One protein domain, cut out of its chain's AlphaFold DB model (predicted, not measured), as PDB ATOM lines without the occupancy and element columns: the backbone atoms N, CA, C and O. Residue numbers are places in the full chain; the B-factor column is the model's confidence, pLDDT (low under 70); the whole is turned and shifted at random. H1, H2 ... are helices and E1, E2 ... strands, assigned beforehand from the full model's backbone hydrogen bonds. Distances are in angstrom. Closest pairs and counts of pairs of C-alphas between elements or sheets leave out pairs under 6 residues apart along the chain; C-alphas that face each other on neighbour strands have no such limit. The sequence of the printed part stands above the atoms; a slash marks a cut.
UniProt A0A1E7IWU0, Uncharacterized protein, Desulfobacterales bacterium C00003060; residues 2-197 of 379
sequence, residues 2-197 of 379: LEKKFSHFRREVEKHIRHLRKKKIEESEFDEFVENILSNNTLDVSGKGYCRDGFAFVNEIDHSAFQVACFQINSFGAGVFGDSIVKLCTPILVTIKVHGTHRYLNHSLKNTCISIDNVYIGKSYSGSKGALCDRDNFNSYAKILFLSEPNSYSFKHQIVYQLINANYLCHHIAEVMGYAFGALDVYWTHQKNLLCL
ATOM      1  N   LEU A   2      -2.189  40.221 -28.484       86.69
ATOM      2  CA  LEU A   2      -3.186  40.628 -29.495       86.69
ATOM      3  C   LEU A   2      -3.452  42.142 -29.488       86.69
ATOM      4  O   LEU A   2      -3.544  42.739 -30.545       86.69
ATOM      5  N   GLU A   3      -3.451  42.774 -28.315       88.44
ATOM      6  CA  GLU A   3      -3.539  44.235 -28.161       88.44
ATOM      7  C   GLU A   3      -2.492  45.006 -28.986       88.44
ATOM      8  O   GLU A   3      -2.798  46.006 -29.640       88.44
ATOM      9  N   LYS A   4      -1.248  44.502 -29.007       88.56
ATOM     10  CA  LYS A   4      -0.165  45.071 -29.819       88.56
ATOM     11  C   LYS A   4      -0.420  44.829 -31.308       88.56
ATOM     12  O   LYS A   4      -0.247  45.757 -32.089       88.56
ATOM     13  N   LYS A   5      -0.874  43.622 -31.682       89.44
ATOM     14  CA  LYS A   5      -1.251  43.280 -33.065       89.44
ATOM     15  C   LYS A   5      -2.363  44.199 -33.571       89.44
ATOM     16  O   LYS A   5      -2.168  44.829 -34.596       89.44
ATOM     17  N   PHE A   6      -3.461  44.341 -32.830       92.62
ATOM     18  CA  PHE A   6      -4.583  45.217 -33.183       92.62
ATOM     19  C   PHE A   6      -4.121  46.659 -33.409       92.62
ATOM     20  O   PHE A   6      -4.416  47.259 -34.439       92.62
ATOM     21  N   SER A   7      -3.342  47.202 -32.468       92.75
ATOM     22  CA  SER A   7      -2.826  48.572 -32.566       92.75
ATOM     23  C   SER A   7      -1.902  48.748 -33.776       92.75
ATOM     24  O   SER A   7      -1.955  49.771 -34.456       92.75
ATOM     25  N   HIS A   8      -1.067  47.747 -34.064       92.56
ATOM     26  CA  HIS A   8      -0.174  47.768 -35.215       92.56
ATOM     27  C   HIS A   8      -0.932  47.631 -36.540       92.56
ATOM     28  O   HIS A   8      -0.715  48.449 -37.427       92.56
ATOM     29  N   PHE A   9      -1.840  46.659 -36.645       93.44
ATOM     30  CA  PHE A   9      -2.698  46.423 -37.804       93.44
ATOM     31  C   PHE A   9      -3.502  47.669 -38.155       93.44
ATOM     32  O   PHE A   9      -3.405  48.159 -39.277       93.44
ATOM     33  N   ARG A  10      -4.189  48.256 -37.169       93.19
ATOM     34  CA  ARG A  10      -4.920  49.513 -37.343       93.19
ATOM     35  C   ARG A  10      -4.024  50.620 -37.892       93.19
ATOM     36  O   ARG A  10      -4.416  51.304 -38.827       93.19
ATOM     37  N   ARG A  11      -2.820  50.792 -37.339       93.06
ATOM     38  CA  ARG A  11      -1.878  51.827 -37.788       93.06
ATOM     39  C   ARG A  11      -1.431  51.620 -39.237       93.06
ATOM     40  O   ARG A  11      -1.350  52.594 -39.981       93.06
ATOM     41  N   GLU A  12      -1.138  50.383 -39.639       92.94
ATOM     42  CA  GLU A  12      -0.767  50.080 -41.028       92.94
ATOM     43  C   GLU A  12      -1.942  50.335 -41.978       92.94
ATOM     44  O   GLU A  12      -1.800  51.038 -42.977       92.94
ATOM     45  N   VAL A  13      -3.135  49.870 -41.614       92.25
ATOM     46  CA  VAL A  13      -4.376  50.132 -42.348       92.25
ATOM     47  C   VAL A  13      -4.625  51.643 -42.504       92.25
ATOM     48  O   VAL A  13      -4.821  52.131 -43.616       92.25
ATOM     49  N   GLU A  14      -4.530  52.418 -41.419       90.81
ATOM     50  CA  GLU A  14      -4.688  53.880 -41.428       90.81
ATOM     51  C   GLU A  14      -3.662  54.588 -42.315       90.81
ATOM     52  O   GLU A  14      -3.994  55.582 -42.969       90.81
ATOM     53  N   LYS A  15      -2.417  54.100 -42.348       89.19
ATOM     54  CA  LYS A  15      -1.351  54.646 -43.194       89.19
ATOM     55  C   LYS A  15      -1.710  54.512 -44.672       89.19
ATOM     56  O   LYS A  15      -1.609  55.498 -45.399       89.19
ATOM     57  N   HIS A  16      -2.165  53.334 -45.101       85.12
ATOM     58  CA  HIS A  16      -2.457  53.079 -46.512       85.12
ATOM     59  C   HIS A  16      -3.809  53.657 -46.972       85.12
ATOM     60  O   HIS A  16      -3.912  54.152 -48.092       85.12
ATOM     61  N   ILE A  17      -4.824  53.726 -46.100       84.06
ATOM     62  CA  ILE A  17      -6.150  54.287 -46.442       84.06
ATOM     63  C   ILE A  17      -6.124  55.767 -46.781       84.06
ATOM     64  O   ILE A  17      -6.994  56.239 -47.512       84.06
ATOM     65  N   ARG A  18      -5.150  56.533 -46.279       76.69
ATOM     66  CA  ARG A  18      -5.027  57.956 -46.638       76.69
ATOM     67  C   ARG A  18      -4.999  58.161 -48.154       76.69
ATOM     68  O   ARG A  18      -5.536  59.158 -48.624       76.69
ATOM     69  N   HIS A  19      -4.448  57.201 -48.895       69.88
ATOM     70  CA  HIS A  19      -4.385  57.216 -50.353       69.88
ATOM     71  C   HIS A  19      -5.720  56.858 -51.033       69.88
ATOM     72  O   HIS A  19      -5.947  57.280 -52.164       69.88
ATOM     73  N   LEU A  20      -6.625  56.175 -50.321       71.88
ATOM     74  CA  LEU A  20      -7.964  55.782 -50.782       71.88
ATOM     75  C   LEU A  20      -9.040  56.859 -50.537       71.88
ATOM     76  O   LEU A  20     -10.179  56.695 -50.960       71.88
ATOM     77  N   ARG A  21      -8.718  57.982 -49.875       68.12
ATOM     78  CA  ARG A  21      -9.654  59.103 -49.619       68.12
ATOM     79  C   ARG A  21      -9.912  59.969 -50.865       68.12
ATOM     80  O   ARG A  21      -9.835  61.196 -50.807       68.12
ATOM     81  N   LYS A  22     -10.172  59.336 -52.007       64.94
ATOM     82  CA  LYS A  22     -10.572  59.985 -53.266       64.94
ATOM     83  C   LYS A  22     -12.094  59.922 -53.420       64.94
ATOM     84  O   LYS A  22     -12.751  59.141 -52.742       64.94
ATOM     85  N   LYS A  23     -12.669  60.719 -54.335       74.44
ATOM     86  CA  LYS A  23     -14.126  60.719 -54.605       74.44
ATOM     87  C   LYS A  23     -14.675  59.325 -54.935       74.44
ATOM     88  O   LYS A  23     -15.822  59.054 -54.624       74.44
ATOM     89  N   LYS A  24     -13.869  58.456 -55.546       89.00
ATOM     90  CA  LYS A  24     -14.165  57.045 -55.797       89.00
ATOM     91  C   LYS A  24     -12.847  56.272 -55.731       89.00
ATOM     92  O   LYS A  24     -11.848  56.762 -56.249       89.00
ATOM     93  N   ILE A  25     -12.848  55.131 -55.053       91.88
ATOM     94  CA  ILE A  25     -11.729  54.191 -54.964       91.88
ATOM     95  C   ILE A  25     -11.771  53.314 -56.209       91.88
ATOM     96  O   ILE A  25     -12.795  52.675 -56.480       91.88
ATOM     97  N   GLU A  26     -10.674  53.282 -56.954       92.25
ATOM     98  CA  GLU A  26     -10.539  52.399 -58.109       92.25
ATOM     99  C   GLU A  26     -10.138  50.979 -57.677       92.25
ATOM    100  O   GLU A  26      -9.470  50.776 -56.662       92.25
ATOM    101  N   GLU A  27     -10.530  49.973 -58.463       93.06
ATOM    102  CA  GLU A  27     -10.254  48.557 -58.162       93.06
ATOM    103  C   GLU A  27      -8.751  48.277 -58.018       93.06
ATOM    104  O   GLU A  27      -8.343  47.545 -57.118       93.06
ATOM    105  N   SER A  28      -7.917  48.916 -58.847       93.44
ATOM    106  CA  SER A  28      -6.457  48.793 -58.779       93.44
ATOM    107  C   SER A  28      -5.862  49.390 -57.505       93.44
ATOM    108  O   SER A  28      -4.915  48.829 -56.964       93.44
ATOM    109  N   GLU A  29      -6.418  50.496 -57.006       93.12
ATOM    110  CA  GLU A  29      -5.981  51.109 -55.744       93.12
ATOM    111  C   GLU A  29      -6.350  50.222 -54.553       93.12
ATOM    112  O   GLU A  29      -5.582  50.090 -53.599       93.12
ATOM    113  N   PHE A  30      -7.528  49.593 -54.615       93.81
ATOM    114  CA  PHE A  30      -7.962  48.638 -53.605       93.81
ATOM    115  C   PHE A  30      -7.105  47.366 -53.609       93.81
ATOM    116  O   PHE A  30      -6.692  46.919 -52.538       93.81
ATOM    117  N   ASP A  31      -6.785  46.818 -54.785       94.06
ATOM    118  CA  ASP A  31      -5.885  45.667 -54.914       94.06
ATOM    119  C   ASP A  31      -4.491  45.979 -54.345       94.06
ATOM    120  O   ASP A  31      -4.001  45.239 -53.493       94.06
ATOM    121  N   GLU A  32      -3.886  47.109 -54.736       93.31
ATOM    122  CA  GLU A  32      -2.570  47.535 -54.239       93.31
ATOM    123  C   GLU A  32      -2.573  47.704 -52.711       93.31
ATOM    124  O   GLU A  32      -1.640  47.301 -52.011       93.31
ATOM    125  N   PHE A  33      -3.642  48.275 -52.154       93.25
ATOM    126  CA  PHE A  33      -3.812  48.378 -50.710       93.25
ATOM    127  C   PHE A  33      -3.839  47.004 -50.027       93.25
ATOM    128  O   PHE A  33      -3.129  46.796 -49.040       93.25
ATOM    129  N   VAL A  34      -4.628  46.059 -50.543       93.44
ATOM    130  CA  VAL A  34      -4.750  44.711 -49.967       93.44
ATOM    131  C   VAL A  34      -3.422  43.954 -50.057       93.44
ATOM    132  O   VAL A  34      -3.011  43.323 -49.082       93.44
ATOM    133  N   GLU A  35      -2.712  44.049 -51.183       93.25
ATOM    134  CA  GLU A  35      -1.390  43.439 -51.376       93.25
ATOM    135  C   GLU A  35      -0.341  43.993 -50.399       93.25
ATOM    136  O   GLU A  35       0.425  43.226 -49.806       93.25
ATOM    137  N   ASN A  36      -0.347  45.306 -50.152       92.75
ATOM    138  CA  ASN A  36       0.524  45.945 -49.161       92.75
ATOM    139  C   ASN A  36       0.260  45.437 -47.734       92.75
ATOM    140  O   ASN A  36       1.198  45.212 -46.968       92.75
ATOM    141  N   ILE A  37      -1.006  45.220 -47.365       93.38
ATOM    142  CA  ILE A  37      -1.348  44.658 -46.052       93.38
ATOM    143  C   ILE A  37      -0.931  43.183 -45.952       93.38
ATOM    144  O   ILE A  37      -0.354  42.780 -44.942       93.38
ATOM    145  N   LEU A  38      -1.188  42.372 -46.982       91.00
ATOM    146  CA  LEU A  38      -0.885  40.934 -46.966       91.00
ATOM    147  C   LEU A  38       0.618  40.637 -46.925       91.00
ATOM    148  O   LEU A  38       1.044  39.723 -46.212       91.00
ATOM    149  N   SER A  39       1.411  41.422 -47.655       90.44
ATOM    150  CA  SER A  39       2.871  41.294 -47.706       90.44
ATOM    151  C   SER A  39       3.574  41.788 -46.438       90.44
ATOM    152  O   SER A  39       4.756  41.505 -46.235       90.44
ATOM    153  N   ASN A  40       2.864  42.494 -45.551       89.75
ATOM    154  CA  ASN A  40       3.448  42.989 -44.318       89.75
ATOM    155  C   ASN A  40       3.535  41.897 -43.235       89.75
ATOM    156  O   ASN A  40       2.604  41.656 -42.461       89.75
ATOM    157  N   ASN A  41       4.707  41.270 -43.135       85.88
ATOM    158  CA  ASN A  41       4.977  40.216 -42.158       85.88
ATOM    159  C   ASN A  41       5.106  40.728 -40.711       85.88
ATOM    160  O   ASN A  41       5.067  39.933 -39.777       85.88
ATOM    161  N   THR A  42       5.216  42.043 -40.474       85.06
ATOM    162  CA  THR A  42       5.240  42.579 -39.098       85.06
ATOM    163  C   THR A  42       3.869  42.511 -38.421       85.06
ATOM    164  O   THR A  42       3.769  42.659 -37.202       85.06
ATOM    165  N   LEU A  43       2.810  42.267 -39.198       84.38
ATOM    166  CA  LEU A  43       1.453  42.039 -38.707       84.38
ATOM    167  C   LEU A  43       1.242  40.611 -38.187       84.38
ATOM    168  O   LEU A  43       0.224  40.335 -37.542       84.38
ATOM    169  N   ASP A  44       2.188  39.711 -38.442       82.88
ATOM    170  CA  ASP A  44       2.109  38.320 -38.029       82.88
ATOM    171  C   ASP A  44       2.436  38.142 -36.545       82.88
ATOM    172  O   ASP A  44       3.229  38.871 -35.951       82.88
ATOM    173  N   VAL A  45       1.793  37.157 -35.915       73.31
ATOM    174  CA  VAL A  45       2.002  36.853 -34.496       73.31
ATOM    175  C   VAL A  45       2.487  35.422 -34.353       73.31
ATOM    176  O   VAL A  45       1.715  34.474 -34.495       73.31
ATOM    177  N   SER A  46       3.773  35.276 -34.035       62.03
ATOM    178  CA  SER A  46       4.409  33.991 -33.739       62.03
ATOM    179  C   SER A  46       3.770  33.322 -32.516       62.03
ATOM    180  O   SER A  46       3.544  33.983 -31.500       62.03
ATOM    181  N   GLY A  47       3.514  32.014 -32.586       59.75
ATOM    182  CA  GLY A  47       2.980  31.221 -31.468       59.75
ATOM    183  C   GLY A  47       1.451  31.177 -31.359       59.75
ATOM    184  O   GLY A  47       0.930  30.555 -30.436       59.75
ATOM    185  N   LYS A  48       0.718  31.804 -32.290       63.31
ATOM    186  CA  LYS A  48      -0.731  31.605 -32.440       63.31
ATOM    187  C   LYS A  48      -1.021  30.577 -33.519       63.31
ATOM    188  O   LYS A  48      -0.390  30.597 -34.572       63.31
ATOM    189  N   GLY A  49      -2.010  29.724 -33.264       67.94
ATOM    190  CA  GLY A  49      -2.399  28.704 -34.232       67.94
ATOM    191  C   GLY A  49      -3.225  29.246 -35.388       67.94
ATOM    192  O   GLY A  49      -3.017  28.875 -36.542       67.94
ATOM    193  N   TYR A  50      -4.119  30.189 -35.090       79.69
ATOM    194  CA  TYR A  50      -4.984  30.821 -36.073       79.69
ATOM    195  C   TYR A  50      -5.349  32.249 -35.636       79.69
ATOM    196  O   TYR A  50      -5.620  32.509 -34.458       79.69
ATOM    197  N   CYS A  51      -5.311  33.192 -36.577       87.31
ATOM    198  CA  CYS A  51      -5.690  34.590 -36.389       87.31
ATOM    199  C   CYS A  51      -6.682  35.025 -37.465       87.31
ATOM    200  O   CYS A  51      -6.612  34.568 -38.604       87.31
ATOM    201  N   ARG A  52      -7.547  35.973 -37.112       88.31
ATOM    202  CA  ARG A  52      -8.433  36.654 -38.053       88.31
ATOM    203  C   ARG A  52      -8.267  38.154 -37.897       88.31
ATOM    204  O   ARG A  52      -8.433  38.668 -36.797       88.31
ATOM    205  N   ASP A  53      -7.961  38.838 -38.988       91.62
ATOM    206  CA  ASP A  53      -7.969  40.295 -39.059       91.62
ATOM    207  C   ASP A  53      -9.099  40.746 -39.980       91.62
ATOM    208  O   ASP A  53      -9.355  40.139 -41.020       91.62
ATOM    209  N   GLY A  54      -9.797  41.793 -39.570       91.44
ATOM    210  CA  GLY A  54     -10.970  42.328 -40.233       91.44
ATOM    211  C   GLY A  54     -10.842  43.823 -40.439       91.44
ATOM    212  O   GLY A  54     -10.322  44.537 -39.582       91.44
ATOM    213  N   PHE A  55     -11.335  44.295 -41.575       93.50
ATOM    214  CA  PHE A  55     -11.206  45.679 -41.992       93.50
ATOM    215  C   PHE A  55     -12.459  46.146 -42.728       93.50
ATOM    216  O   PHE A  55     -12.959  45.439 -43.603       93.50
ATOM    217  N   ALA A  56     -12.924  47.356 -42.416       93.94
ATOM    218  CA  ALA A  56     -13.903  48.064 -43.227       93.94
ATOM    219  C   ALA A  56     -13.651  49.578 -43.212       93.94
ATOM    220  O   ALA A  56     -13.500  50.190 -42.153       93.94
ATOM    221  N   PHE A  57     -13.653  50.181 -44.398       94.56
ATOM    222  CA  PHE A  57     -13.537  51.613 -44.617       94.56
ATOM    223  C   PHE A  57     -14.682  52.120 -45.488       94.56
ATOM    224  O   PHE A  57     -14.855  51.669 -46.618       94.56
ATOM    225  N   VAL A  58     -15.443  53.074 -44.959       93.44
ATOM    226  CA  VAL A  58     -16.558  53.735 -45.640       93.44
ATOM    227  C   VAL A  58     -16.065  55.033 -46.276       93.44
ATOM    228  O   VAL A  58     -15.566  55.930 -45.600       93.44
ATOM    229  N   ASN A  59     -16.245  55.156 -47.582       92.81
ATOM    230  CA  ASN A  59     -15.959  56.346 -48.364       92.81
ATOM    231  C   ASN A  59     -17.269  56.906 -48.927       92.81
ATOM    232  O   ASN A  59     -17.960  56.240 -49.693       92.81
ATOM    233  N   GLU A  60     -17.631  58.124 -48.544       90.81
ATOM    234  CA  GLU A  60     -18.802  58.813 -49.092       90.81
ATOM    235  C   GLU A  60     -18.438  59.392 -50.467       90.81
ATOM    236  O   GLU A  60     -17.617  60.306 -50.554       90.81
ATOM    237  N   ILE A  61     -19.017  58.836 -51.538       88.56
ATOM    238  CA  ILE A  61     -18.831  59.324 -52.916       88.56
ATOM    239  C   ILE A  61     -19.673  60.590 -53.112       88.56
ATOM    240  O   ILE A  61     -19.192  61.598 -53.637       88.56
ATOM    241  N   ASP A  62     -20.929  60.531 -52.666       84.50
ATOM    242  CA  ASP A  62     -21.870  61.645 -52.596       84.50
ATOM    243  C   ASP A  62     -22.901  61.414 -51.471       84.50
ATOM    244  O   ASP A  62     -22.798  60.466 -50.694       84.50
ATOM    245  N   HIS A  63     -23.903  62.291 -51.361       78.69
ATOM    246  CA  HIS A  63     -24.891  62.264 -50.277       78.69
ATOM    247  C   HIS A  63     -25.766  61.001 -50.215       78.69
ATOM    248  O   HIS A  63     -26.358  60.736 -49.163       78.69
ATOM    249  N   SER A  64     -25.859  60.231 -51.300       82.62
ATOM    250  CA  SER A  64     -26.635  58.993 -51.375       82.62
ATOM    251  C   SER A  64     -25.826  57.786 -51.849       82.62
ATOM    252  O   SER A  64     -26.374  56.688 -51.860       82.62
ATOM    253  N   ALA A  65     -24.548  57.934 -52.195       88.25
ATOM    254  CA  ALA A  65     -23.683  56.849 -52.643       88.25
ATOM    255  C   ALA A  65     -22.445  56.691 -51.751       88.25
ATOM    256  O   ALA A  65     -21.642  57.609 -51.570       88.25
ATOM    257  N   PHE A  66     -22.251  55.474 -51.250       91.00
ATOM    258  CA  PHE A  66     -21.140  55.092 -50.387       91.00
ATOM    259  C   PHE A  66     -20.367  53.953 -51.027       91.00
ATOM    260  O   PHE A  66     -20.948  52.980 -51.495       91.00
ATOM    261  N   GLN A  67     -19.048  54.041 -51.000       93.62
ATOM    262  CA  GLN A  67     -18.179  52.922 -51.300       93.62
ATOM    263  C   GLN A  67     -17.640  52.350 -50.000       93.62
ATOM    264  O   GLN A  67     -17.197  53.099 -49.135       93.62
ATOM    265  N   VAL A  68     -17.652  51.034 -49.855       93.94
ATOM    266  CA  VAL A  68     -17.084  50.366 -48.691       93.94
ATOM    267  C   VAL A  68     -15.991  49.419 -49.158       93.94
ATOM    268  O   VAL A  68     -16.252  48.460 -49.881       93.94
ATOM    269  N   ALA A  69     -14.756  49.727 -48.770       95.00
ATOM    270  CA  ALA A  69     -13.603  48.858 -48.947       95.00
ATOM    271  C   ALA A  69     -13.476  47.989 -47.698       95.00
ATOM    272  O   ALA A  69     -13.394  48.510 -46.588       95.00
ATOM    273  N   CYS A  70     -13.476  46.672 -47.847       93.75
ATOM    274  CA  CYS A  70     -13.457  45.760 -46.713       93.75
ATOM    275  C   CYS A  70     -12.684  44.491 -47.043       93.75
ATOM    276  O   CYS A  70     -12.630  44.052 -48.187       93.75
ATOM    277  N   PHE A  71     -12.055  43.903 -46.035       92.44
ATOM    278  CA  PHE A  71     -11.453  42.591 -46.185       92.44
ATOM    279  C   PHE A  71     -11.471  41.822 -44.873       92.44
ATOM    280  O   PHE A  71     -11.533  42.391 -43.781       92.44
ATOM    281  N   GLN A  72     -11.327  40.512 -45.011       90.38
ATOM    282  CA  GLN A  72     -10.976  39.607 -43.930       90.38
ATOM    283  C   GLN A  72      -9.702  38.853 -44.311       90.38
ATOM    284  O   GLN A  72      -9.571  38.386 -45.443       90.38
ATOM    285  N   ILE A  73      -8.775  38.716 -43.365       89.06
ATOM    286  CA  ILE A  73      -7.557  37.916 -43.498       89.06
ATOM    287  C   ILE A  73      -7.579  36.826 -42.434       89.06
ATOM    288  O   ILE A  73      -7.566  37.105 -41.237       89.06
ATOM    289  N   ASN A  74      -7.572  35.577 -42.876       85.62
ATOM    290  CA  ASN A  74      -7.404  34.401 -42.035       85.62
ATOM    291  C   ASN A  74      -5.931  33.978 -42.100       85.62
ATOM    292  O   ASN A  74      -5.449  33.609 -43.167       85.62
ATOM    293  N   SER A  75      -5.211  34.056 -40.984       85.06
ATOM    294  CA  SER A  75      -3.789  33.698 -40.908       85.06
ATOM    295  C   SER A  75      -3.610  32.418 -40.100       85.06
ATOM    296  O   SER A  75      -3.980  32.366 -38.927       85.06
ATOM    297  N   PHE A  76      -3.019  31.401 -40.712       80.75
ATOM    298  CA  PHE A  76      -2.695  30.122 -40.090       80.75
ATOM    299  C   PHE A  76      -1.231  30.122 -39.666       80.75
ATOM    300  O   PHE A  76      -0.364  30.505 -40.452       80.75
ATOM    301  N   GLY A  77      -0.963  29.715 -38.426       79.44
ATOM    302  CA  GLY A  77       0.392  29.653 -37.886       79.44
ATOM    303  C   GLY A  77       1.314  28.742 -38.703       79.44
ATOM    304  O   GLY A  77       0.861  27.848 -39.423       79.44
ATOM    305  N   ALA A  78       2.623  28.949 -38.568       81.19
ATOM    306  CA  ALA A  78       3.605  27.996 -39.081       81.19
ATOM    307  C   ALA A  78       3.380  26.603 -38.453       81.19
ATOM    308  O   ALA A  78       3.010  26.495 -37.283       81.19
ATOM    309  N   GLY A  79       3.583  25.550 -39.241       72.38
ATOM    310  CA  GLY A  79       3.365  24.145 -38.884       72.38
ATOM    311  C   GLY A  79       1.983  23.584 -39.251       72.38
ATOM    312  O   GLY A  79       1.806  22.370 -39.239       72.38
ATOM    313  N   VAL A  80       1.006  24.426 -39.614       71.69
ATOM    314  CA  VAL A  80      -0.361  23.966 -39.961       71.69
ATOM    315  C   VAL A  80      -0.428  23.414 -41.371       71.69
ATOM    316  O   VAL A  80      -0.871  22.292 -41.600       71.69
ATOM    317  N   PHE A  81       0.005  24.243 -42.318       72.50
ATOM    318  CA  PHE A  81      -0.019  23.967 -43.751       72.50
ATOM    319  C   PHE A  81       1.387  24.009 -44.370       72.50
ATOM    320  O   PHE A  81       1.523  23.898 -45.584       72.50
ATOM    321  N   GLY A  82       2.427  24.182 -43.548       75.19
ATOM    322  CA  GLY A  82       3.825  24.289 -43.963       75.19
ATOM    323  C   GLY A  82       4.656  25.090 -42.961       75.19
ATOM    324  O   GLY A  82       4.150  25.496 -41.917       75.19
ATOM    325  N   ASP A  83       5.918  25.349 -43.289       82.00
ATOM    326  CA  ASP A  83       6.876  26.004 -42.381       82.00
ATOM    327  C   ASP A  83       6.654  27.519 -42.227       82.00
ATOM    328  O   ASP A  83       7.213  28.155 -41.334       82.00
ATOM    329  N   SER A  84       5.819  28.112 -43.081       83.06
ATOM    330  CA  SER A  84       5.481  29.535 -43.073       83.06
ATOM    331  C   SER A  84       4.026  29.778 -42.683       83.06
ATOM    332  O   SER A  84       3.159  28.925 -42.862       83.06
ATOM    333  N   ILE A  85       3.740  30.992 -42.209       83.88
ATOM    334  CA  ILE A  85       2.366  31.457 -42.001       83.88
ATOM    335  C   ILE A  85       1.646  31.517 -43.350       83.88
ATOM    336  O   ILE A  85       2.160  32.095 -44.308       83.88
ATOM    337  N   VAL A  86       0.445  30.945 -43.414       82.88
ATOM    338  CA  VAL A  86      -0.420  31.003 -44.600       82.88
ATOM    339  C   VAL A  86      -1.524  32.021 -44.353       82.88
ATOM    340  O   VAL A  86      -2.236  31.927 -43.356       82.88
ATOM    341  N   LYS A  87      -1.683  32.987 -45.261       85.38
ATOM    342  CA  LYS A  87      -2.727  34.019 -45.198       85.38
ATOM    343  C   LYS A  87      -3.743  33.773 -46.300       85.38
ATOM    344  O   LYS A  87      -3.364  33.678 -47.462       85.38
ATOM    345  N   LEU A  88      -5.020  33.706 -45.937       84.75
ATOM    346  CA  LEU A  88      -6.127  33.678 -46.883       84.75
ATOM    347  C   LEU A  88      -6.932  34.967 -46.769       84.75
ATOM    348  O   LEU A  88      -7.367  35.318 -45.672       84.75
ATOM    349  N   CYS A  89      -7.143  35.660 -47.885       87.31
ATOM    350  CA  CYS A  89      -7.824  36.948 -47.910       87.31
ATOM    351  C   CYS A  89      -9.161  36.868 -48.646       87.31
ATOM    352  O   CYS A  89      -9.300  36.180 -49.657       87.31
ATOM    353  N   THR A  90     -10.154  37.602 -48.148       88.56
ATOM    354  CA  THR A  90     -11.388  37.912 -48.878       88.56
ATOM    355  C   THR A  90     -11.557  39.426 -48.959       88.56
ATOM    356  O   THR A  90     -12.095  40.019 -48.026       88.56
ATOM    357  N   PRO A  91     -11.047  40.067 -50.026       91.69
ATOM    358  CA  PRO A  91     -11.169  41.505 -50.237       91.69
ATOM    359  C   PRO A  91     -12.394  41.852 -51.092       91.69
ATOM    360  O   PRO A  91     -12.552  41.328 -52.195       91.69
ATOM    361  N   ILE A  92     -13.239  42.762 -50.607       91.44
ATOM    362  CA  ILE A  92     -14.428  43.254 -51.307       91.44
ATOM    363  C   ILE A  92     -14.449  44.781 -51.319       91.44
ATOM    364  O   ILE A  92     -14.300  45.443 -50.289       91.44
ATOM    365  N   LEU A  93     -14.717  45.331 -52.496       93.38
ATOM    366  CA  LEU A  93     -15.067  46.726 -52.696       93.38
ATOM    367  C   LEU A  93     -16.512  46.792 -53.187       93.38
ATOM    368  O   LEU A  93     -16.836  46.279 -54.256       93.38
ATOM    369  N   VAL A  94     -17.392  47.419 -52.412       91.50
ATOM    370  CA  VAL A  94     -18.825  47.504 -52.728       91.50
ATOM    371  C   VAL A  94     -19.274  48.955 -52.819       91.50
ATOM    372  O   VAL A  94     -18.820  49.797 -52.054       91.50
ATOM    373  N   THR A  95     -20.166  49.261 -53.760       90.94
ATOM    374  CA  THR A  95     -20.859  50.552 -53.842       90.94
ATOM    375  C   THR A  95     -22.316  50.366 -53.444       90.94
ATOM    376  O   THR A  95     -23.034  49.584 -54.063       90.94
ATOM    377  N   ILE A  96     -22.737  51.090 -52.414       86.62
ATOM    378  CA  ILE A  96     -24.076  51.058 -51.835       86.62
ATOM    379  C   ILE A  96     -24.718  52.423 -52.075       86.62
ATOM    380  O   ILE A  96     -24.201  53.446 -51.621       86.62
ATOM    381  N   LYS A  97     -25.851  52.440 -52.775       85.06
ATOM    382  CA  LYS A  97     -26.702  53.621 -52.911       85.06
ATOM    383  C   LYS A  97     -27.839  53.592 -51.916       85.06
ATOM    384  O   LYS A  97     -28.287  52.536 -51.495       85.06
ATOM    385  N   VAL A  98     -28.310  54.772 -51.558       79.75
ATOM    386  CA  VAL A  98     -29.232  55.005 -50.459       79.75
ATOM    387  C   VAL A  98     -30.398  55.823 -50.976       79.75
ATOM    388  O   VAL A  98     -30.217  56.877 -51.580       79.75
ATOM    389  N   HIS A  99     -31.607  55.332 -50.740       75.12
ATOM    390  CA  HIS A  99     -32.836  55.857 -51.315       75.12
ATOM    391  C   HIS A  99     -33.781  56.345 -50.216       75.12
ATOM    392  O   HIS A  99     -33.951  55.704 -49.179       75.12
ATOM    393  N   GLY A 100     -34.445  57.474 -50.462       63.78
ATOM    394  CA  GLY A 100     -35.579  57.967 -49.671       63.78
ATOM    395  C   GLY A 100     -35.255  58.571 -48.298       63.78
ATOM    396  O   GLY A 100     -35.802  59.618 -47.968       63.78
ATOM    397  N   THR A 101     -34.379  57.966 -47.492       61.06
ATOM    398  CA  THR A 101     -34.045  58.463 -46.144       61.06
ATOM    399  C   THR A 101     -32.590  58.896 -46.047       61.06
ATOM    400  O   THR A 101     -31.670  58.141 -46.353       61.06
ATOM    401  N   HIS A 102     -32.380  60.130 -45.590       56.72
ATOM    402  CA  HIS A 102     -31.060  60.738 -45.470       56.72
ATOM    403  C   HIS A 102     -30.507  60.571 -44.047       56.72
ATOM    404  O   HIS A 102     -31.256  60.695 -43.077       56.72
ATOM    405  N   ARG A 103     -29.182  60.406 -43.901       59.69
ATOM    406  CA  ARG A 103     -28.484  60.336 -42.594       59.69
ATOM    407  C   ARG A 103     -28.877  61.410 -41.577       59.69
ATOM    408  O   ARG A 103     -28.825  61.175 -40.378       59.69
ATOM    409  N   TYR A 104     -29.278  62.586 -42.061       61.84
ATOM    410  CA  TYR A 104     -29.639  63.738 -41.236       61.84
ATOM    411  C   TYR A 104     -30.962  63.553 -40.476       61.84
ATOM    412  O   TYR A 104     -31.289  64.370 -39.624       61.84
ATOM    413  N   LEU A 105     -31.709  62.480 -40.757       61.88
ATOM    414  CA  LEU A 105     -32.955  62.129 -40.071       61.88
ATOM    415  C   LEU A 105     -32.747  61.153 -38.895       61.88
ATOM    416  O   LEU A 105     -33.723  60.649 -38.349       61.88
ATOM    417  N   ASN A 106     -31.500  60.859 -38.499       61.47
ATOM    418  CA  ASN A 106     -31.158  59.905 -37.426       61.47
ATOM    419  C   ASN A 106     -31.730  58.485 -37.627       61.47
ATOM    420  O   ASN A 106     -31.933  57.733 -36.672       61.47
ATOM    421  N   HIS A 107     -31.984  58.092 -38.874       65.44
ATOM    422  CA  HIS A 107     -32.389  56.730 -39.205       65.44
ATOM    423  C   HIS A 107     -31.160  55.813 -39.270       65.44
ATOM    424  O   HIS A 107     -30.139  56.174 -39.848       65.44
ATOM    425  N   SER A 108     -31.267  54.603 -38.709       64.31
ATOM    426  CA  SER A 108     -30.271  53.545 -38.948       64.31
ATOM    427  C   SER A 108     -30.377  52.994 -40.371       64.31
ATOM    428  O   SER A 108     -31.445  53.091 -40.990       64.31
ATOM    429  N   LEU A 109     -29.335  52.299 -40.838       66.50
ATOM    430  CA  LEU A 109     -29.347  51.585 -42.120       66.50
ATOM    431  C   LEU A 109     -30.566  50.649 -42.246       66.50
ATOM    432  O   LEU A 109     -31.169  50.551 -43.307       66.50
ATOM    433  N   LYS A 110     -31.012  50.034 -41.140       63.28
ATOM    434  CA  LYS A 110     -32.179  49.123 -41.095       63.28
ATOM    435  C   LYS A 110     -33.507  49.751 -41.522       63.28
ATOM    436  O   LYS A 110     -34.442  49.037 -41.883       63.28
ATOM    437  N   ASN A 111     -33.608  51.068 -41.383       60.47
ATOM    438  CA  ASN A 111     -34.811  51.838 -41.689       60.47
ATOM    439  C   ASN A 111     -34.680  52.554 -43.036       60.47
ATOM    440  O   ASN A 111     -35.538  53.360 -43.385       60.47
ATOM    441  N   THR A 112     -33.591  52.280 -43.752       63.69
ATOM    442  CA  THR A 112     -33.181  52.994 -44.946       63.69
ATOM    443  C   THR A 112     -33.180  52.044 -46.132       63.69
ATOM    444  O   THR A 112     -32.720  50.908 -46.048       63.69
ATOM    445  N   CYS A 113     -33.730  52.513 -47.245       71.00
ATOM    446  CA  CYS A 113     -33.735  51.779 -48.499       71.00
ATOM    447  C   CYS A 113     -32.344  51.889 -49.139       71.00
ATOM    448  O   CYS A 113     -31.829  53.001 -49.252       71.00
ATOM    449  N   ILE A 114     -31.710  50.774 -49.520       72.94
ATOM    450  CA  ILE A 114     -30.347  50.791 -50.074       72.94
ATOM    451  C   ILE A 114     -30.155  49.802 -51.223       72.94
ATOM    452  O   ILE A 114     -30.437  48.635 -51.035       72.94
ATOM    453  N   SER A 115     -29.608  50.208 -52.370       73.94
ATOM    454  CA  SER A 115     -29.229  49.287 -53.457       73.94
ATOM    455  C   SER A 115     -27.731  49.014 -53.474       73.94
ATOM    456  O   SER A 115     -26.930  49.853 -53.063       73.94
ATOM    457  N   ILE A 116     -27.345  47.844 -53.981       79.94
ATOM    458  CA  ILE A 116     -25.948  47.554 -54.307       79.94
ATOM    459  C   ILE A 116     -25.758  47.831 -55.796       79.94
ATOM    460  O   ILE A 116     -26.371  47.185 -56.643       79.94
ATOM    461  N   ASP A 117     -24.903  48.800 -56.098       77.94
ATOM    462  CA  ASP A 117     -24.673  49.302 -57.453       77.94
ATOM    463  C   ASP A 117     -23.469  48.649 -58.127       77.94
ATOM    464  O   ASP A 117     -23.433  48.496 -59.348       77.94
ATOM    465  N   ASN A 118     -22.463  48.282 -57.337       84.31
ATOM    466  CA  ASN A 118     -21.292  47.569 -57.822       84.31
ATOM    467  C   ASN A 118     -20.691  46.711 -56.707       84.31
ATOM    468  O   ASN A 118     -20.682  47.129 -55.549       84.31
ATOM    469  N   VAL A 119     -20.150  45.549 -57.066       86.56
ATOM    470  CA  VAL A 119     -19.384  44.666 -56.179       86.56
ATOM    471  C   VAL A 119     -18.158  44.194 -56.941       86.56
ATOM    472  O   VAL A 119     -18.284  43.645 -58.032       86.56
ATOM    473  N   TYR A 120     -16.989  44.380 -56.342       88.81
ATOM    474  CA  TYR A 120     -15.714  43.909 -56.856       88.81
ATOM    475  C   TYR A 120     -15.021  43.034 -55.815       88.81
ATOM    476  O   TYR A 120     -14.856  43.446 -54.664       88.81
ATOM    477  N   ILE A 121     -14.592  41.842 -56.227       87.81
ATOM    478  CA  ILE A 121     -13.703  40.986 -55.439       87.81
ATOM    479  C   ILE A 121     -12.261  41.205 -55.883       87.81
ATOM    480  O   ILE A 121     -11.908  40.964 -57.044       87.81
ATOM    481  N   GLY A 122     -11.423  41.619 -54.934       89.12
ATOM    482  CA  GLY A 122     -10.012  41.918 -55.174       89.12
ATOM    483  C   GLY A 122      -9.200  40.704 -55.627       89.12
ATOM    484  O   GLY A 122      -9.558  39.553 -55.366       89.12
ATOM    485  N   LYS A 123      -8.084  40.959 -56.312       90.00
ATOM    486  CA  LYS A 123      -7.230  39.919 -56.927       90.00
ATOM    487  C   LYS A 123      -6.630  38.946 -55.922       90.00
ATOM    488  O   LYS A 123      -6.485  37.770 -56.231       90.00
ATOM    489  N   SER A 124      -6.352  39.419 -54.712       86.31
ATOM    490  CA  SER A 124      -5.800  38.609 -53.621       86.31
ATOM    491  C   SER A 124      -6.822  37.673 -52.966       86.31
ATOM    492  O   SER A 124      -6.540  37.101 -51.914       86.31
ATOM    493  N   TYR A 125      -8.023  37.534 -53.538       84.62
ATOM    494  CA  TYR A 125      -9.014  36.580 -53.061       84.62
ATOM    495  C   TYR A 125      -8.490  35.147 -53.149       84.62
ATOM    496  O   TYR A 125      -8.077  34.674 -54.205       84.62
ATOM    497  N   SER A 126      -8.562  34.439 -52.030       71.00
ATOM    498  CA  SER A 126      -8.045  33.077 -51.903       71.00
ATOM    499  C   SER A 126      -9.009  32.190 -51.102       71.00
ATOM    500  O   SER A 126      -8.581  31.478 -50.192       71.00
ATOM    501  N   GLY A 127     -10.318  32.312 -51.358       61.09
ATOM    502  CA  GLY A 127     -11.380  31.616 -50.616       61.09
ATOM    503  C   GLY A 127     -11.288  30.078 -50.613       61.09
ATOM    504  O   GLY A 127     -10.373  29.477 -51.170       61.09
ATOM    505  N   SER A 128     -12.247  29.412 -49.955       51.22
ATOM    506  CA  SER A 128     -12.318  27.940 -49.880       51.22
ATOM    507  C   SER A 128     -12.511  27.313 -51.270       51.22
ATOM    508  O   SER A 128     -13.121  27.922 -52.124       51.22
ATOM    509  N   LYS A 129     -12.006  26.107 -51.549       50.00
ATOM    510  CA  LYS A 129     -11.963  25.521 -52.910       50.00
ATOM    511  C   LYS A 129     -13.342  25.092 -53.469       50.00
ATOM    512  O   LYS A 129     -13.624  23.902 -53.545       50.00
ATOM    513  N   GLY A 130     -14.189  26.040 -53.872       47.91
ATOM    514  CA  GLY A 130     -15.469  25.809 -54.559       47.91
ATOM    515  C   GLY A 130     -15.589  26.560 -55.892       47.91
ATOM    516  O   GLY A 130     -14.859  27.515 -56.130       47.91
ATOM    517  N   ALA A 131     -16.534  26.177 -56.763       39.72
ATOM    518  CA  ALA A 131     -16.717  26.796 -58.091       39.72
ATOM    519  C   ALA A 131     -17.065  28.303 -58.050       39.72
ATOM    520  O   ALA A 131     -16.748  29.039 -58.978       39.72
ATOM    521  N   LEU A 132     -17.676  28.769 -56.955       49.81
ATOM    522  CA  LEU A 132     -17.967  30.186 -56.673       49.81
ATOM    523  C   LEU A 132     -16.887  30.865 -55.826       49.81
ATOM    524  O   LEU A 132     -17.027  32.013 -55.424       49.81
ATOM    525  N   CYS A 133     -15.805  30.146 -55.559       57.84
ATOM    526  CA  CYS A 133     -14.568  30.687 -55.022       57.84
ATOM    527  C   CYS A 133     -13.496  30.803 -56.113       57.84
ATOM    528  O   CYS A 133     -12.349  31.146 -55.839       57.84
ATOM    529  N   ASP A 134     -13.869  30.554 -57.365       64.75
ATOM    530  CA  ASP A 134     -13.211  31.202 -58.483       64.75
ATOM    531  C   ASP A 134     -13.672  32.666 -58.492       64.75
ATOM    532  O   ASP A 134     -14.862  32.962 -58.642       64.75
ATOM    533  N   ARG A 135     -12.722  33.578 -58.272       75.25
ATOM    534  CA  ARG A 135     -12.945  35.027 -58.213       75.25
ATOM    535  C   ARG A 135     -13.690  35.545 -59.443       75.25
ATOM    536  O   ARG A 135     -14.588  36.376 -59.302       75.25
ATOM    537  N   ASP A 136     -13.313  35.093 -60.633       73.19
ATOM    538  CA  ASP A 136     -13.819  35.646 -61.887       73.19
ATOM    539  C   ASP A 136     -15.230  35.123 -62.173       73.19
ATOM    540  O   ASP A 136     -16.122  35.885 -62.578       73.19
ATOM    541  N   ASN A 137     -15.480  33.855 -61.836       67.50
ATOM    542  CA  ASN A 137     -16.834  33.312 -61.824       67.50
ATOM    543  C   ASN A 137     -17.699  34.055 -60.803       67.50
ATOM    544  O   ASN A 137     -18.786  34.513 -61.157       67.50
ATOM    545  N   PHE A 138     -17.228  34.256 -59.565       68.81
ATOM    546  CA  PHE A 138     -18.009  34.989 -58.570       68.81
ATOM    547  C   PHE A 138     -18.296  36.418 -59.006       68.81
ATOM    548  O   PHE A 138     -19.435  36.835 -58.893       68.81
ATOM    549  N   ASN A 139     -17.330  37.170 -59.538       69.94
ATOM    550  CA  ASN A 139     -17.584  38.528 -60.035       69.94
ATOM    551  C   ASN A 139     -18.699  38.548 -61.098       69.94
ATOM    552  O   ASN A 139     -19.508  39.478 -61.143       69.94
ATOM    553  N   SER A 140     -18.800  37.492 -61.908       67.44
ATOM    554  CA  SER A 140     -19.904  37.308 -62.853       67.44
ATOM    555  C   SER A 140     -21.234  37.018 -62.138       67.44
ATOM    556  O   SER A 140     -22.250  37.631 -62.465       67.44
ATOM    557  N   TYR A 141     -21.237  36.154 -61.117       64.56
ATOM    558  CA  TYR A 141     -22.420  35.855 -60.300       64.56
ATOM    559  C   TYR A 141     -22.828  36.986 -59.353       64.56
ATOM    560  O   TYR A 141     -24.011  37.135 -59.090       64.56
ATOM    561  N   ALA A 142     -21.911  37.819 -58.868       62.91
ATOM    562  CA  ALA A 142     -22.179  38.953 -57.986       62.91
ATOM    563  C   ALA A 142     -23.134  39.945 -58.653       62.91
ATOM    564  O   ALA A 142     -24.015  40.502 -58.000       62.91
ATOM    565  N   LYS A 143     -23.025  40.085 -59.982       62.97
ATOM    566  CA  LYS A 143     -23.968  40.860 -60.791       62.97
ATOM    567  C   LYS A 143     -25.395  40.317 -60.738       62.97
ATOM    568  O   LYS A 143     -26.335  41.086 -60.858       62.97
ATOM    569  N   ILE A 144     -25.551  39.013 -60.544       60.66
ATOM    570  CA  ILE A 144     -26.842  38.321 -60.452       60.66
ATOM    571  C   ILE A 144     -27.324  38.274 -58.993       60.66
ATOM    572  O   ILE A 144     -28.512  38.405 -58.717       60.66
ATOM    573  N   LEU A 145     -26.397  38.070 -58.056       60.16
ATOM    574  CA  LEU A 145     -26.676  37.834 -56.644       60.16
ATOM    575  C   LEU A 145     -26.901  39.112 -55.853       60.16
ATOM    576  O   LEU A 145     -27.707  39.093 -54.937       60.16
ATOM    577  N   PHE A 146     -26.182  40.191 -56.159       62.56
ATOM    578  CA  PHE A 146     -26.170  41.391 -55.324       62.56
ATOM    579  C   PHE A 146     -26.707  42.631 -56.020       62.56
ATOM    580  O   PHE A 146     -27.350  43.442 -55.357       62.56
ATOM    581  N   LEU A 147     -26.494  42.795 -57.327       65.06
ATOM    582  CA  LEU A 147     -26.995  43.992 -58.000       65.06
ATOM    583  C   LEU A 147     -28.523  44.000 -57.990       65.06
ATOM    584  O   LEU A 147     -29.176  43.029 -58.372       65.06
ATOM    585  N   SER A 148     -29.089  45.093 -57.489       59.03
ATOM    586  CA  SER A 148     -30.537  45.277 -57.448       59.03
ATOM    587  C   SER A 148     -31.056  45.594 -58.852       59.03
ATOM    588  O   SER A 148     -30.433  46.365 -59.585       59.03
ATOM    589  N   GLU A 149     -32.215  45.046 -59.231       58.44
ATOM    590  CA  GLU A 149     -32.910  45.544 -60.418       58.44
ATOM    591  C   GLU A 149     -33.315  47.014 -60.195       58.44
ATOM    592  O   GLU A 149     -33.743  47.358 -59.091       58.44
ATOM    593  N   PRO A 150     -33.245  47.889 -61.216       50.00
ATOM    594  CA  PRO A 150     -33.467  49.332 -61.059       50.00
ATOM    595  C   PRO A 150     -34.836  49.748 -60.488       50.00
ATOM    596  O   PRO A 150     -35.015  50.913 -60.154       50.00
ATOM    597  N   ASN A 151     -35.802  48.823 -60.392       48.69
ATOM    598  CA  ASN A 151     -37.204  49.096 -60.065       48.69
ATOM    599  C   ASN A 151     -37.762  48.267 -58.889       48.69
ATOM    600  O   ASN A 151     -38.978  48.260 -58.687       48.69
ATOM    601  N   SER A 152     -36.940  47.542 -58.118       47.56
ATOM    602  CA  SER A 152     -37.448  46.806 -56.951       47.56
ATOM    603  C   SER A 152     -37.527  47.722 -55.723       47.56
ATOM    604  O   SER A 152     -36.521  48.178 -55.200       47.56
ATOM    605  N   TYR A 153     -38.742  48.013 -55.245       44.12
ATOM    606  CA  TYR A 153     -38.988  48.945 -54.128       44.12
ATOM    607  C   TYR A 153     -39.207  48.252 -52.762       44.12
ATOM    608  O   TYR A 153     -39.610  48.902 -51.799       44.12
ATOM    609  N   SER A 154     -38.947  46.941 -52.648       46.44
ATOM    610  CA  SER A 154     -39.149  46.152 -51.417       46.44
ATOM    611  C   SER A 154     -37.816  45.627 -50.862       46.44
ATOM    612  O   SER A 154     -37.284  44.620 -51.324       46.44
ATOM    613  N   PHE A 155     -37.241  46.348 -49.890       52.72
ATOM    614  CA  PHE A 155     -35.792  46.306 -49.629       52.72
ATOM    615  C   PHE A 155     -35.306  45.497 -48.420       52.72
ATOM    616  O   PHE A 155     -34.181  44.999 -48.454       52.72
ATOM    617  N   LYS A 156     -36.107  45.314 -47.358       50.50
ATOM    618  CA  LYS A 156     -35.652  44.512 -46.199       50.50
ATOM    619  C   LYS A 156     -35.409  43.057 -46.587       50.50
ATOM    620  O   LYS A 156     -34.446  42.451 -46.131       50.50
ATOM    621  N   HIS A 157     -36.259  42.518 -47.452       48.25
ATOM    622  CA  HIS A 157     -36.199  41.119 -47.854       48.25
ATOM    623  C   HIS A 157     -35.124  40.889 -48.896       48.25
ATOM    624  O   HIS A 157     -34.411  39.907 -48.787       48.25
ATOM    625  N   GLN A 158     -34.944  41.798 -49.856       54.12
ATOM    626  CA  GLN A 158     -34.018  41.576 -50.962       54.12
ATOM    627  C   GLN A 158     -32.564  41.473 -50.493       54.12
ATOM    628  O   GLN A 158     -31.936  40.469 -50.783       54.12
ATOM    629  N   ILE A 159     -32.043  42.405 -49.687       56.38
ATOM    630  CA  ILE A 159     -30.656  42.302 -49.185       56.38
ATOM    631  C   ILE A 159     -30.465  41.075 -48.297       56.38
ATOM    632  O   ILE A 159     -29.432  40.414 -48.376       56.38
ATOM    633  N   VAL A 160     -31.469  40.737 -47.485       53.06
ATOM    634  CA  VAL A 160     -31.448  39.517 -46.672       53.06
ATOM    635  C   VAL A 160     -31.417  38.275 -47.564       53.06
ATOM    636  O   VAL A 160     -30.567  37.414 -47.377       53.06
ATOM    637  N   TYR A 161     -32.252  38.203 -48.596       52.28
ATOM    638  CA  TYR A 161     -32.224  37.121 -49.576       52.28
ATOM    639  C   TYR A 161     -30.890  37.060 -50.326       52.28
ATOM    640  O   TYR A 161     -30.346  35.975 -50.501       52.28
ATOM    641  N   GLN A 162     -30.327  38.198 -50.729       59.34
ATOM    642  CA  GLN A 162     -29.055  38.271 -51.447       59.34
ATOM    643  C   GLN A 162     -27.879  37.819 -50.576       59.34
ATOM    644  O   GLN A 162     -27.045  37.043 -51.029       59.34
ATOM    645  N   LEU A 163     -27.836  38.228 -49.307       57.88
ATOM    646  CA  LEU A 163     -26.830  37.778 -48.345       57.88
ATOM    647  C   LEU A 163     -27.021  36.310 -47.935       57.88
ATOM    648  O   LEU A 163     -26.029  35.608 -47.774       57.88
ATOM    649  N   ILE A 164     -28.259  35.813 -47.810       54.12
ATOM    650  CA  ILE A 164     -28.544  34.381 -47.601       54.12
ATOM    651  C   ILE A 164     -28.062  33.569 -48.806       54.12
ATOM    652  O   ILE A 164     -27.377  32.564 -48.632       54.12
ATOM    653  N   ASN A 165     -28.368  34.020 -50.023       54.03
ATOM    654  CA  ASN A 165     -27.911  33.387 -51.258       54.03
ATOM    655  C   ASN A 165     -26.384  33.435 -51.367       54.03
ATOM    656  O   ASN A 165     -25.763  32.441 -51.715       54.03
ATOM    657  N   ALA A 166     -25.754  34.555 -51.023       58.22
ATOM    658  CA  ALA A 166     -24.304  34.652 -51.011       58.22
ATOM    659  C   ALA A 166     -23.674  33.757 -49.944       58.22
ATOM    660  O   ALA A 166     -22.668  33.125 -50.229       58.22
ATOM    661  N   ASN A 167     -24.267  33.643 -48.752       56.97
ATOM    662  CA  ASN A 167     -23.792  32.722 -47.719       56.97
ATOM    663  C   ASN A 167     -23.877  31.271 -48.203       56.97
ATOM    664  O   ASN A 167     -22.908  30.526 -48.087       56.97
ATOM    665  N   TYR A 168     -25.003  30.920 -48.826       52.88
ATOM    666  CA  TYR A 168     -25.238  29.609 -49.423       52.88
ATOM    667  C   TYR A 168     -24.176  29.216 -50.464       52.88
ATOM    668  O   TYR A 168     -23.922  28.034 -50.681       52.88
ATOM    669  N   LEU A 169     -23.563  30.207 -51.115       55.06
ATOM    670  CA  LEU A 169     -22.615  30.020 -52.209       55.06
ATOM    671  C   LEU A 169     -21.149  30.217 -51.790       55.06
ATOM    672  O   LEU A 169     -20.268  29.512 -52.280       55.06
ATOM    673  N   CYS A 170     -20.874  31.176 -50.903       63.09
ATOM    674  CA  CYS A 170     -19.557  31.482 -50.354       63.09
ATOM    675  C   CYS A 170     -19.663  32.313 -49.055       63.09
ATOM    676  O   CYS A 170     -19.793  33.543 -49.089       63.09
ATOM    677  N   HIS A 171     -19.532  31.671 -47.887       67.56
ATOM    678  CA  HIS A 171     -19.719  32.368 -46.605       67.56
ATOM    679  C   HIS A 171     -18.712  33.504 -46.358       67.56
ATOM    680  O   HIS A 171     -19.094  34.505 -45.763       67.56
ATOM    681  N   HIS A 172     -17.455  33.385 -46.810       72.69
ATOM    682  CA  HIS A 172     -16.444  34.426 -46.580       72.69
ATOM    683  C   HIS A 172     -16.857  35.752 -47.229       72.69
ATOM    684  O   HIS A 172     -16.611  36.825 -46.687       72.69
ATOM    685  N   ILE A 173     -17.521  35.676 -48.385       75.88
ATOM    686  CA  ILE A 173     -18.025  36.853 -49.087       75.88
ATOM    687  C   ILE A 173     -19.216  37.445 -48.334       75.88
ATOM    688  O   ILE A 173     -19.271  38.656 -48.135       75.88
ATOM    689  N   ALA A 174     -20.138  36.604 -47.860       73.12
ATOM    690  CA  ALA A 174     -21.258  37.057 -47.039       73.12
ATOM    691  C   ALA A 174     -20.794  37.696 -45.715       73.12
ATOM    692  O   ALA A 174     -21.337  38.722 -45.309       73.12
ATOM    693  N   GLU A 175     -19.769  37.132 -45.071       74.81
ATOM    694  CA  GLU A 175     -19.169  37.682 -43.854       74.81
ATOM    695  C   GLU A 175     -18.570  39.071 -44.119       74.81
ATOM    696  O   GLU A 175     -18.934  40.029 -43.437       74.81
ATOM    697  N   VAL A 176     -17.727  39.214 -45.147       82.44
ATOM    698  CA  VAL A 176     -17.098  40.501 -45.489       82.44
ATOM    699  C   VAL A 176     -18.132  41.538 -45.952       82.44
ATOM    700  O   VAL A 176     -18.037  42.708 -45.582       82.44
ATOM    701  N   MET A 177     -19.194  41.130 -46.651       80.50
ATOM    702  CA  MET A 177     -20.337  42.012 -46.928       80.50
ATOM    703  C   MET A 177     -21.055  42.452 -45.641       80.50
ATOM    704  O   MET A 177     -21.474  43.603 -45.527       80.50
ATOM    705  N   GLY A 178     -21.142  41.580 -44.633       76.56
ATOM    706  CA  GLY A 178     -21.599  41.943 -43.291       76.56
ATOM    707  C   GLY A 178     -20.737  43.037 -42.651       76.56
ATOM    708  O   GLY A 178     -21.276  43.957 -42.033       76.56
ATOM    709  N   TYR A 179     -19.414  43.003 -42.863       83.12
ATOM    710  CA  TYR A 179     -18.504  44.047 -42.377       83.12
ATOM    711  C   TYR A 179     -18.831  45.378 -43.057       83.12
ATOM    712  O   TYR A 179     -18.870  46.406 -42.383       83.12
ATOM    713  N   ALA A 180     -19.129  45.355 -44.361       86.81
ATOM    714  CA  ALA A 180     -19.488  46.550 -45.113       86.81
ATOM    715  C   ALA A 180     -20.781  47.207 -44.600       86.81
ATOM    716  O   ALA A 180     -20.797  48.407 -44.315       86.81
ATOM    717  N   PHE A 181     -21.853  46.426 -44.425       81.12
ATOM    718  CA  PHE A 181     -23.129  46.948 -43.923       81.12
ATOM    719  C   PHE A 181     -23.033  47.437 -42.477       81.12
ATOM    720  O   PHE A 181     -23.543  48.513 -42.155       81.12
ATOM    721  N   GLY A 182     -22.348  46.684 -41.612       78.75
ATOM    722  CA  GLY A 182     -22.098  47.097 -40.234       78.75
ATOM    723  C   GLY A 182     -21.307  48.403 -40.162       78.75
ATOM    724  O   GLY A 182     -21.661  49.297 -39.394       78.75
ATOM    725  N   ALA A 183     -20.282  48.552 -41.006       86.31
ATOM    726  CA  ALA A 183     -19.482  49.769 -41.065       86.31
ATOM    727  C   ALA A 183     -20.275  50.982 -41.549       86.31
ATOM    728  O   ALA A 183     -20.126  52.064 -40.985       86.31
ATOM    729  N   LEU A 184     -21.155  50.805 -42.534       85.75
ATOM    730  CA  LEU A 184     -22.018  51.878 -43.017       85.75
ATOM    731  C   LEU A 184     -23.012  52.352 -41.937       85.75
ATOM    732  O   LEU A 184     -23.185  53.557 -41.754       85.75
ATOM    733  N   ASP A 185     -23.613  51.437 -41.165       80.81
ATOM    734  CA  ASP A 185     -24.515  51.802 -40.055       80.81
ATOM    735  C   ASP A 185     -23.775  52.561 -38.936       80.81
ATOM    736  O   ASP A 185     -24.272  53.559 -38.400       80.81
ATOM    737  N   VAL A 186     -22.545  52.143 -38.615       82.75
ATOM    738  CA  VAL A 186     -21.677  52.846 -37.653       82.75
ATOM    739  C   VAL A 186     -21.253  54.216 -38.180       82.75
ATOM    740  O   VAL A 186     -21.295  55.193 -37.430       82.75
ATOM    741  N   TYR A 187     -20.895  54.321 -39.461       86.56
ATOM    742  CA  TYR A 187     -20.568  55.597 -40.092       86.56
ATOM    743  C   TYR A 187     -21.739  56.573 -40.003       86.56
ATOM    744  O   TYR A 187     -21.550  57.722 -39.615       86.56
ATOM    745  N   TRP A 188     -22.967  56.136 -40.269       80.25
ATOM    746  CA  TRP A 188     -24.115  57.032 -40.162       80.25
ATOM    747  C   TRP A 188     -24.373  57.542 -38.759       80.25
ATOM    748  O   TRP A 188     -24.617  58.733 -38.570       80.25
ATOM    749  N   THR A 189     -24.306  56.646 -37.784       77.38
ATOM    750  CA  THR A 189     -24.685  56.955 -36.404       77.38
ATOM    751  C   THR A 189     -23.579  57.669 -35.627       77.38
ATOM    752  O   THR A 189     -23.880  58.495 -34.772       77.38
ATOM    753  N   HIS A 190     -22.310  57.391 -35.936       82.81
ATOM    754  CA  HIS A 190     -21.158  57.870 -35.162       82.81
ATOM    755  C   HIS A 190     -20.109  58.616 -36.000       82.81
ATOM    756  O   HIS A 190     -19.094  59.042 -35.454       82.81
ATOM    757  N   GLN A 191     -20.310  58.755 -37.317       85.00
ATOM    758  CA  GLN A 191     -19.361  59.373 -38.261       85.00
ATOM    759  C   GLN A 191     -17.960  58.732 -38.239       85.00
ATOM    760  O   GLN A 191     -16.966  59.354 -38.610       85.00
ATOM    761  N   LYS A 192     -17.866  57.458 -37.824       88.94
ATOM    762  CA  LYS A 192     -16.630  56.667 -37.883       88.94
ATOM    763  C   LYS A 192     -16.596  55.876 -39.174       88.94
ATOM    764  O   LYS A 192     -17.431  55.010 -39.397       88.94
ATOM    765  N   ASN A 193     -15.628  56.191 -40.020       90.94
ATOM    766  CA  ASN A 193     -15.508  55.611 -41.352       90.94
ATOM    767  C   ASN A 193     -14.484  54.485 -41.449       90.94
ATOM    768  O   ASN A 193     -14.334  53.917 -42.519       90.94
ATOM    769  N   LEU A 194     -13.767  54.175 -40.372       92.75
ATOM    770  CA  LEU A 194     -12.767  53.122 -40.331       92.75
ATOM    771  C   LEU A 194     -13.019  52.233 -39.123       92.75
ATOM    772  O   LEU A 194     -13.030  52.738 -38.000       92.75
ATOM    773  N   LEU A 195     -13.152  50.936 -39.377       93.00
ATOM    774  CA  LEU A 195     -13.323  49.897 -38.374       93.00
ATOM    775  C   LEU A 195     -12.333  48.758 -38.626       93.00
ATOM    776  O   LEU A 195     -12.016  48.414 -39.767       93.00
ATOM    777  N   CYS A 196     -11.827  48.191 -37.541       94.31
ATOM    778  CA  CYS A 196     -10.835  47.135 -37.513       94.31
ATOM    779  C   CYS A 196     -11.236  46.067 -36.492       94.31
ATOM    780  O   CYS A 196     -11.812  46.345 -35.439       94.31
ATOM    781  N   LEU A 197     -10.843  44.834 -36.777       93.62
ATOM    782  CA  LEU A 197     -10.892  43.716 -35.850       93.62
ATOM    783  C   LEU A 197      -9.581  42.947 -35.962       93.62
ATOM    784  O   LEU A 197      -9.067  42.735 -37.053       93.62
TER     785      LEU A 197
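Overview. This is residues 2 to 197 of the 379 residues of an uncharacterized protein of Desulfobacterales bacterium C00003060 (UniProt A0A1E7IWU0). A twisted sheet of five strands makes the middle of three layers: the helical hairpin H1 and H2 covers one face, while the long helix H5 crosses the other, with H3 beyond it over the edge strand E4. H4 folds back between H3 and H5 and only grazes the sheet. The printed part has 196 residues, with five named helices and five named strands in the order H1 H2 E1 E2 E3 E4 H3 H4 H5 E5; the class is mixed. The antiparallel sheet runs E4 E3 E2 E1 E5. The whole is compact, with a radius of gyration of the C-alphas of 16.9 A, and spans 53 by 36 by 26 A.

Arrangement. E1, residues 50 to 60, E2, 65 to 76, E3, 86 to 99, and E4, 113 to 121, form a meander, each strand the antiparallel neighbour of the one before. N 57 and O 69 of E1 and E2 are 2.8 A apart, N 92 and O 70 of E3 and E2 2.8 A, and N 95 and O 118 of E3 and E4 2.8 A, each within hydrogen-bond range. E4 bends by 53 degrees at residue 118. E5, residues 194 to 197, is the other edge strand, beside E1, with N 56 and O 195 at 3.0 A. H5, residues 171 to 190, lies over E3, E2 and E1 at a height over the sheet of 7.5 A; its closest C-alphas to E2 are Ala 180 and Val 68, 5.8 A. H3, residues 135 to 145, on the same face, lies over E4. On the opposite face are H1, residues 2 to 20, over E1 and E5, and H2, residues 27 to 38, over E3 and E2. H1 and H2 touch, closest at the C-alphas of His 16 and Phe 33, 6.4 A, at a shallow tilt of 25 degrees, opposite ways. H4, residues 155 to 169, touches H5 with residues 163 to 167 alone, closest at the C-alphas of Asn 167 and Ala 174, 5.1 A. H3 and H5 are apart. Every O i to N i+4 pair is within hydrogen-bond range in H2 and H5; H1 has 12 of 15, H3 5 of 7 and H4 9 of 11.

Along the chain. E3 is 41.4 A long, E2 36.2 A, E1 33.8 A, H5 28.0 A and H1 26.6 A. H1 begins at C-alpha 2, (-3.186, 40.628, -29.495), and E5 ends at C-alpha 197, (-10.892, 43.716, -35.850).

Size, cuts and confidence. The two C-alphas farthest apart, those of Asp 83 and Leu 105, are 53.8 A apart. The printed part has no cut. The links H2 to E1, E3 to E4 and E4 to H3 are long. Mean pLDDT of the printed part is 77.2; it is under 70 for 63 residues, among them 100 to 112 and 137 to 171.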